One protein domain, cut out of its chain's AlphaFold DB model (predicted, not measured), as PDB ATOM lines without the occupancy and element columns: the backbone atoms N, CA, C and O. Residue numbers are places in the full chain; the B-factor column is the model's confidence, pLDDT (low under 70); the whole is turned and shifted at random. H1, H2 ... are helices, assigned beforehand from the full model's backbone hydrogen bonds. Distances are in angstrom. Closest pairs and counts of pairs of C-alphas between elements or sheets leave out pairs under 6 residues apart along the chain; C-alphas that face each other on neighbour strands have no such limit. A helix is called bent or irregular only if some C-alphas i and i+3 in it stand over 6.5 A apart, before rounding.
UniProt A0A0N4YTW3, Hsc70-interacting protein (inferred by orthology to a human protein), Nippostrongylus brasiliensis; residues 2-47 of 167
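Overview. This is residues 2 to 47 of the 167 residues of the protein "Hsc70-interacting protein (inferred by orthology to a human protein)" of Nippostrongylus brasiliensis (UniProt A0A0N4YTW3). Four helices follow one another as an open zigzag with no shared core: the long helix H1 makes one arm of a wide V, the short H2 its foot, H3 the other arm, and H4 turns off at the far end of H3. Residues 2 to 10 and 12 to 17 of H1 stick out free, and no C-alpha of H1 comes within 8 A of H3 or H4. The printed part has 46 residues with four named helices, in the order H1, H2, H3, H4, and no named strand; its class is all helix. It is loose, with a radius of gyration of the C-alphas of 12.4 A, and elongated, spanning 37 by 22 by 18 A.

Arrangement. The longest helix is H1, residues 2 to 17. It is close to but not clearly touching H2, residues 19 to 23; their closest C-alphas, those of Val 15 and Ile 21, are 6.5 A apart. H2 and H3, residues 25 to 36, touch only at the corner by their link, H3 with residues 27 to 31 alone; the closest C-alphas are those of Leu 22 and Lys 31, 7.7 A apart. H3 and H4, residues 38 to 46, only just touch, and only at the corner, with 3 pairs of C-alphas within 8 A; H3 does so with residues 34 to 35 alone, and the closest C-alphas are those of Glu 35 and Tyr 41, 5.3 A apart. The lines of H3 and H4 are about perpendicular, at 79 degrees. H1 is apart from H3 and from H4, and H2 is apart from H4. In H1 every O i to N i+4 pair is within hydrogen-bond range, against 6 of 8 in H3, 3 of 5 in H4 and 0 of 1 in H2, where 2 of 2 O i to N i+3 pairs are within range.

Along the chain. H1 runs 22.9 A from C-alpha 2 at (4.001, -17.868, 5.215) to C-alpha 17 at (0.316, -17.008, -17.356). H2 measures 8.0 A from Thr 19 to His 23; it is neither bent nor irregular, but only just: C-alphas 19 and 22 are 6.0 A apart. H3 measures 17.5 A from Pro 25 to Asp 36 and is irregular, with C-alphas 26 and 29 7.7 A apart. H4 measures 10.5 A from Trp 38 to Val 46, whose C-alpha is at (-27.232, -14.059, -14.756); it is only just irregular, with C-alphas 43 and 46 6.7 A apart.

Size, cuts and confidence. The two C-alphas farthest apart are those of Asp 2 and Glu 47, at 39.2 A. The printed part has no cut, and the links H1 to H2, H2 to H3 and H3 to H4 are tight, each of 1 residue. Residues 24 to 29 also stand free, of which 25 to 29 belong to H3. The mean pLDDT of the printed part is 76.4, and residues 34 to 47 are under 70; the mean of H4 is 52.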
ATOM      1  N   ASP A   2       3.284 -18.305   6.428       77.50
ATOM      2  CA  ASP A   2       4.001 -17.868   5.215       77.50
ATOM      3  C   ASP A   2       3.882 -18.823   4.005       77.50
ATOM      4  O   ASP A   2       3.736 -18.397   2.863       77.50
ATOM      5  N   GLN A   3       3.858 -20.139   4.245       88.94
ATOM      6  CA  GLN A   3       3.832 -21.138   3.167       88.94
ATOM      7  C   GLN A   3       2.530 -21.124   2.349       88.94
ATOM      8  O   GLN A   3       2.572 -21.230   1.126       88.94
ATOM      9  N   HIS A   4       1.374 -20.949   2.998       89.94
ATOM     10  CA  HIS A   4       0.089 -20.846   2.296       89.94
ATOM     11  C   HIS A   4       0.014 -19.580   1.438       89.94
ATOM     12  O   HIS A   4      -0.505 -19.620   0.326       89.94
ATOM     13  N   LEU A   5       0.585 -18.472   1.924       89.44
ATOM     14  CA  LEU A   5       0.656 -17.222   1.173       89.44
ATOM     15  C   LEU A   5       1.567 -17.353  -0.056       89.44
ATOM     16  O   LEU A   5       1.237 -16.833  -1.121       89.44
ATOM     17  N   LEU A   6       2.693 -18.059   0.073       92.44
ATOM     18  CA  LEU A   6       3.602 -18.313  -1.045       92.44
ATOM     19  C   LEU A   6       2.950 -19.189  -2.121       92.44
ATOM     20  O   LEU A   6       3.008 -18.845  -3.301       92.44
ATOM     21  N   LEU A   7       2.285 -20.270  -1.707       90.75
ATOM     22  CA  LEU A   7       1.550 -21.153  -2.617       90.75
ATOM     23  C   LEU A   7       0.423 -20.406  -3.334       90.75
ATOM     24  O   LEU A   7       0.270 -20.547  -4.544       90.75
ATOM     25  N   LEU A   8      -0.310 -19.542  -2.621       89.12
ATOM     26  CA  LEU A   8      -1.351 -18.711  -3.222       89.12
ATOM     27  C   LEU A   8      -0.776 -17.743  -4.266       89.12
ATOM     28  O   LEU A   8      -1.316 -17.627  -5.362       89.12
ATOM     29  N   LYS A   9       0.345 -17.077  -3.968       90.25
ATOM     30  CA  LYS A   9       1.013 -16.178  -4.926       90.25
ATOM     31  C   LYS A   9       1.489 -16.919  -6.176       90.25
ATOM     32  O   LYS A   9       1.337 -16.406  -7.281       90.25
ATOM     33  N   GLN A  10       2.053 -18.114  -6.009       92.69
ATOM     34  CA  GLN A  10       2.472 -18.954  -7.133       92.69
ATOM     35  C   GLN A  10       1.280 -19.385  -7.985       92.69
ATOM     36  O   GLN A  10       1.327 -19.244  -9.204       92.69
ATOM     37  N   PHE A  11       0.194 -19.826  -7.351       89.75
ATOM     38  CA  PHE A  11      -1.044 -20.165  -8.044       89.75
ATOM     39  C   PHE A  11      -1.578 -18.981  -8.863       89.75
ATOM     40  O   PHE A  11      -1.811 -19.123 -10.059       89.75
ATOM     41  N   VAL A  12      -1.664 -17.787  -8.266       89.19
ATOM     42  CA  VAL A  12      -2.114 -16.565  -8.958       89.19
ATOM     43  C   VAL A  12      -1.238 -16.239 -10.170       89.19
ATOM     44  O   VAL A  12      -1.755 -15.873 -11.224       89.19
ATOM     45  N   ASN A  13       0.083 -16.383 -10.052       91.56
ATOM     46  CA  ASN A  13       0.990 -16.138 -11.172       91.56
ATOM     47  C   ASN A  13       0.820 -17.168 -12.297       91.56
ATOM     48  O   ASN A  13       0.845 -16.789 -13.466       91.56
ATOM     49  N   ASN A  14       0.595 -18.439 -11.961       88.38
ATOM     50  CA  ASN A  14       0.364 -19.492 -12.949       88.38
ATOM     51  C   ASN A  14      -0.952 -19.276 -13.705       88.38
ATOM     52  O   ASN A  14      -0.960 -19.357 -14.928       88.38
ATOM     53  N   VAL A  15      -2.029 -18.907 -13.002       85.56
ATOM     54  CA  VAL A  15      -3.324 -18.579 -13.625       85.56
ATOM     55  C   VAL A  15      -3.214 -17.353 -14.540       85.56
ATOM     56  O   VAL A  15      -3.825 -17.324 -15.603       85.56
ATOM     57  N   ARG A  16      -2.402 -16.348 -14.177       84.25
ATOM     58  CA  ARG A  16      -2.128 -15.184 -15.046       84.25
ATOM     59  C   ARG A  16      -1.348 -15.546 -16.307       84.25
ATOM     60  O   ARG A  16      -1.517 -14.883 -17.324       84.25
ATOM     61  N   ALA A  17      -0.469 -16.540 -16.220       87.19
ATOM     62  CA  ALA A  17       0.316 -17.008 -17.356       87.19
ATOM     63  C   ALA A  17      -0.497 -17.931 -18.276       87.19
ATOM     64  O   ALA A  17      -0.284 -17.921 -19.486       87.19
ATOM     65  N   ASN A  18      -1.414 -18.719 -17.711       84.94
ATOM     66  CA  ASN A  18      -2.300 -19.604 -18.451       84.94
ATOM     67  C   ASN A  18      -3.620 -19.813 -17.693       84.94
ATOM     68  O   ASN A  18      -3.662 -20.475 -16.653       84.94
ATOM     69  N   THR A  19      -4.705 -19.282 -18.248       82.12
ATOM     70  CA  THR A  19      -6.042 -19.350 -17.652       82.12
ATOM     71  C   THR A  19      -6.696 -20.722 -17.785       82.12
ATOM     72  O   THR A  19      -7.575 -21.038 -16.985       82.12
ATOM     73  N   ASP A  20      -6.242 -21.563 -18.719       84.31
ATOM     74  CA  ASP A  20      -6.846 -22.878 -18.976       84.31
ATOM     75  C   ASP A  20      -6.672 -23.854 -17.807       84.31
ATOM     76  O   ASP A  20      -7.448 -24.797 -17.663       84.31
ATOM     77  N   ILE A  21      -5.705 -23.591 -16.920       83.94
ATOM     78  CA  ILE A  21      -5.457 -24.375 -15.699       83.94
ATOM     79  C   ILE A  21      -6.718 -24.432 -14.819       83.94
ATOM     80  O   ILE A  21      -6.962 -25.433 -14.153       83.94
ATOM     81  N   LEU A  22      -7.563 -23.395 -14.847       80.81
ATOM     82  CA  LEU A  22      -8.816 -23.352 -14.082       80.81
ATOM     83  C   LEU A  22      -9.901 -24.302 -14.615       80.81
ATOM     84  O   LEU A  22     -10.917 -24.495 -13.951       80.81
ATOM     85  N   HIS A  23      -9.715 -24.867 -15.810       81.75
ATOM     86  CA  HIS A  23     -10.631 -25.832 -16.414       81.75
ATOM     87  C   HIS A  23     -10.218 -27.287 -16.163       81.75
ATOM     88  O   HIS A  23     -10.937 -28.198 -16.575       81.75
ATOM     89  N   GLU A  24      -9.086 -27.530 -15.494       85.88
ATOM     90  CA  GLU A  24      -8.721 -28.885 -15.093       85.88
ATOM     91  C   GLU A  24      -9.669 -29.393 -13.991       85.88
ATOM     92  O   GLU A  24      -9.935 -28.659 -13.034       85.88
ATOM     93  N   PRO A  25     -10.105 -30.669 -14.038       88.44
ATOM     94  CA  PRO A  25     -11.018 -31.241 -13.038       88.44
ATOM     95  C   PRO A  25     -10.518 -31.130 -11.588       88.44
ATOM     96  O   PRO A  25     -11.293 -31.135 -10.637       88.44
ATOM     97  N   ALA A  26      -9.200 -31.008 -11.388       86.06
ATOM     98  CA  ALA A  26      -8.602 -30.826 -10.066       86.06
ATOM     99  C   ALA A  26      -8.989 -29.494  -9.389       86.06
ATOM    100  O   ALA A  26      -8.888 -29.388  -8.165       86.06
ATOM    101  N   PHE A  27      -9.436 -28.493 -10.156       85.50
ATOM    102  CA  PHE A  27      -9.847 -27.174  -9.661       85.50
ATOM    103  C   PHE A  27     -11.369 -26.977  -9.644       85.50
ATOM    104  O   PHE A  27     -11.830 -25.858  -9.416       85.50
ATOM    105  N   ASP A  28     -12.163 -28.042  -9.799       82.06
ATOM    106  CA  ASP A  28     -13.631 -27.955  -9.763       82.06
ATOM    107  C   ASP A  28     -14.149 -27.339  -8.448       82.06
ATOM    108  O   ASP A  28     -15.058 -26.516  -8.470       82.06
ATOM    109  N   PHE A  29     -13.495 -27.608  -7.311       84.69
ATOM    110  CA  PHE A  29     -13.835 -26.974  -6.027       84.69
ATOM    111  C   PHE A  29     -13.655 -25.444  -6.043       84.69
ATOM    112  O   PHE A  29     -14.345 -24.715  -5.333       84.69
ATOM    113  N   PHE A  30     -12.692 -24.937  -6.823       77.19
ATOM    114  CA  PHE A  30     -12.442 -23.503  -6.955       77.19
ATOM    115  C   PHE A  30     -13.498 -22.860  -7.850       77.19
ATOM    116  O   PHE A  30     -13.924 -21.737  -7.591       77.19
ATOM    117  N   LYS A  31     -13.967 -23.598  -8.862       70.62
ATOM    118  CA  LYS A  31     -15.134 -23.218  -9.651       70.62
ATOM    119  C   LYS A  31     -16.372 -23.129  -8.757       70.62
ATOM    120  O   LYS A  31     -16.988 -22.075  -8.735       70.62
ATOM    121  N   GLU A  32     -16.654 -24.141  -7.940       77.50
ATOM    122  CA  GLU A  32     -17.750 -24.110  -6.954       77.50
ATOM    123  C   GLU A  32     -17.618 -22.929  -5.974       77.50
ATOM    124  O   GLU A  32     -18.568 -22.181  -5.782       77.50
ATOM    125  N   PHE A  33     -16.420 -22.667  -5.438       79.69
ATOM    126  CA  PHE A  33     -16.147 -21.507  -4.573       79.69
ATOM    127  C   PHE A  33     -16.421 -20.150  -5.256       79.69
ATOM    128  O   PHE A  33     -16.913 -19.211  -4.618       79.69
ATOM    129  N   MET A  34     -16.099 -20.035  -6.547       68.38
ATOM    130  CA  MET A  34     -16.378 -18.848  -7.364       68.38
ATOM    131  C   MET A  34     -17.876 -18.702  -7.674       68.38
ATOM    132  O   MET A  34     -18.366 -17.577  -7.764       68.38
ATOM    133  N   GLU A  35     -18.598 -19.816  -7.824       64.81
ATOM    134  CA  GLU A  35     -20.050 -19.843  -8.039       64.81
ATOM    135  C   GLU A  35     -20.826 -19.518  -6.740       64.81
ATOM    136  O   GLU A  35     -21.770 -18.727  -6.779       64.81
ATOM    137  N   ASP A  36     -20.374 -20.017  -5.583       66.00
ATOM    138  CA  ASP A  36     -20.950 -19.750  -4.251       66.00
ATOM    139  C   ASP A  36     -20.651 -18.335  -3.731       66.00
ATOM    140  O   ASP A  36     -21.427 -17.753  -2.966       66.00
ATOM    141  N   SER A  37     -19.553 -17.725  -4.185       63.34
ATOM    142  CA  SER A  37     -19.266 -16.299  -3.993       63.34
ATOM    143  C   SER A  37     -20.132 -15.457  -4.942       63.34
ATOM    144  O   SER A  37     -19.641 -14.806  -5.865       63.34
ATOM    145  N   TRP A  38     -21.444 -15.473  -4.680       52.09
ATOM    146  CA  TRP A  38     -22.576 -14.891  -5.428       52.09
ATOM    147  C   TRP A  38     -22.314 -13.527  -6.099       52.09
ATOM    148  O   TRP A  38     -22.928 -13.204  -7.113       52.09
ATOM    149  N   PHE A  39     -21.394 -12.707  -5.586       53.03
ATOM    150  CA  PHE A  39     -21.098 -11.381  -6.130       53.03
ATOM    151  C   PHE A  39     -20.374 -11.394  -7.495       53.03
ATOM    152  O   PHE A  39     -20.573 -10.478  -8.288       53.03
ATOM    153  N   LEU A  40     -19.577 -12.424  -7.811       52.41
ATOM    154  CA  LEU A  40     -18.899 -12.550  -9.118       52.41
ATOM    155  C   LEU A  40     -19.697 -13.396 -10.122       52.41
ATOM    156  O   LEU A  40     -19.679 -13.111 -11.318       52.41
ATOM    157  N   TYR A  41     -20.442 -14.395  -9.644       51.62
ATOM    158  CA  TYR A  41     -21.256 -15.279 -10.483       51.62
ATOM    159  C   TYR A  41     -22.439 -14.558 -11.149       51.62
ATOM    160  O   TYR A  41     -22.725 -14.786 -12.327       51.62
ATOM    161  N   VAL A  42     -23.082 -13.621 -10.440       51.69
ATOM    162  CA  VAL A  42     -24.142 -12.767 -11.009       51.69
ATOM    163  C   VAL A  42     -23.606 -11.894 -12.148       51.69
ATOM    164  O   VAL A  42     -24.297 -11.730 -13.147       51.69
ATOM    165  N   TYR A  43     -22.358 -11.424 -12.050       53.00
ATOM    166  CA  TYR A  43     -21.727 -10.581 -13.072       53.00
ATOM    167  C   TYR A  43     -21.372 -11.346 -14.362       53.00
ATOM    168  O   TYR A  43     -21.269 -10.735 -15.420       53.00
ATOM    169  N   PHE A  44     -21.191 -12.674 -14.294       51.00
ATOM    170  CA  PHE A  44     -20.755 -13.493 -15.437       51.00
ATOM    171  C   PHE A  44     -21.808 -14.467 -16.004       51.00
ATOM    172  O   PHE A  44     -21.616 -14.929 -17.128       51.00
ATOM    173  N   LYS A  45     -22.895 -14.810 -15.287       53.78
ATOM    174  CA  LYS A  45     -23.907 -15.774 -15.787       53.78
ATOM    175  C   LYS A  45     -25.377 -15.333 -15.758       53.78
ATOM    176  O   LYS A  45     -26.170 -15.971 -16.447       53.78
ATOM    177  N   VAL A  46     -25.787 -14.339 -14.963       50.56
ATOM    178  CA  VAL A  46     -27.232 -14.059 -14.756       50.56
ATOM    179  C   VAL A  46     -27.796 -13.038 -15.744       50.56
ATOM    180  O   VAL A  46     -28.991 -13.053 -16.029       50.56
ATOM    181  N   GLU A  47     -26.939 -12.244 -16.367       48.12
ATOM    182  CA  GLU A  47     -27.286 -11.517 -17.580       48.12
ATOM    183  C   GLU A  47     -26.494 -12.172 -18.717       48.12
ATOM    184  O   GLU A  47     -25.308 -12.464 -18.517       48.12
TER     185      GLU A  47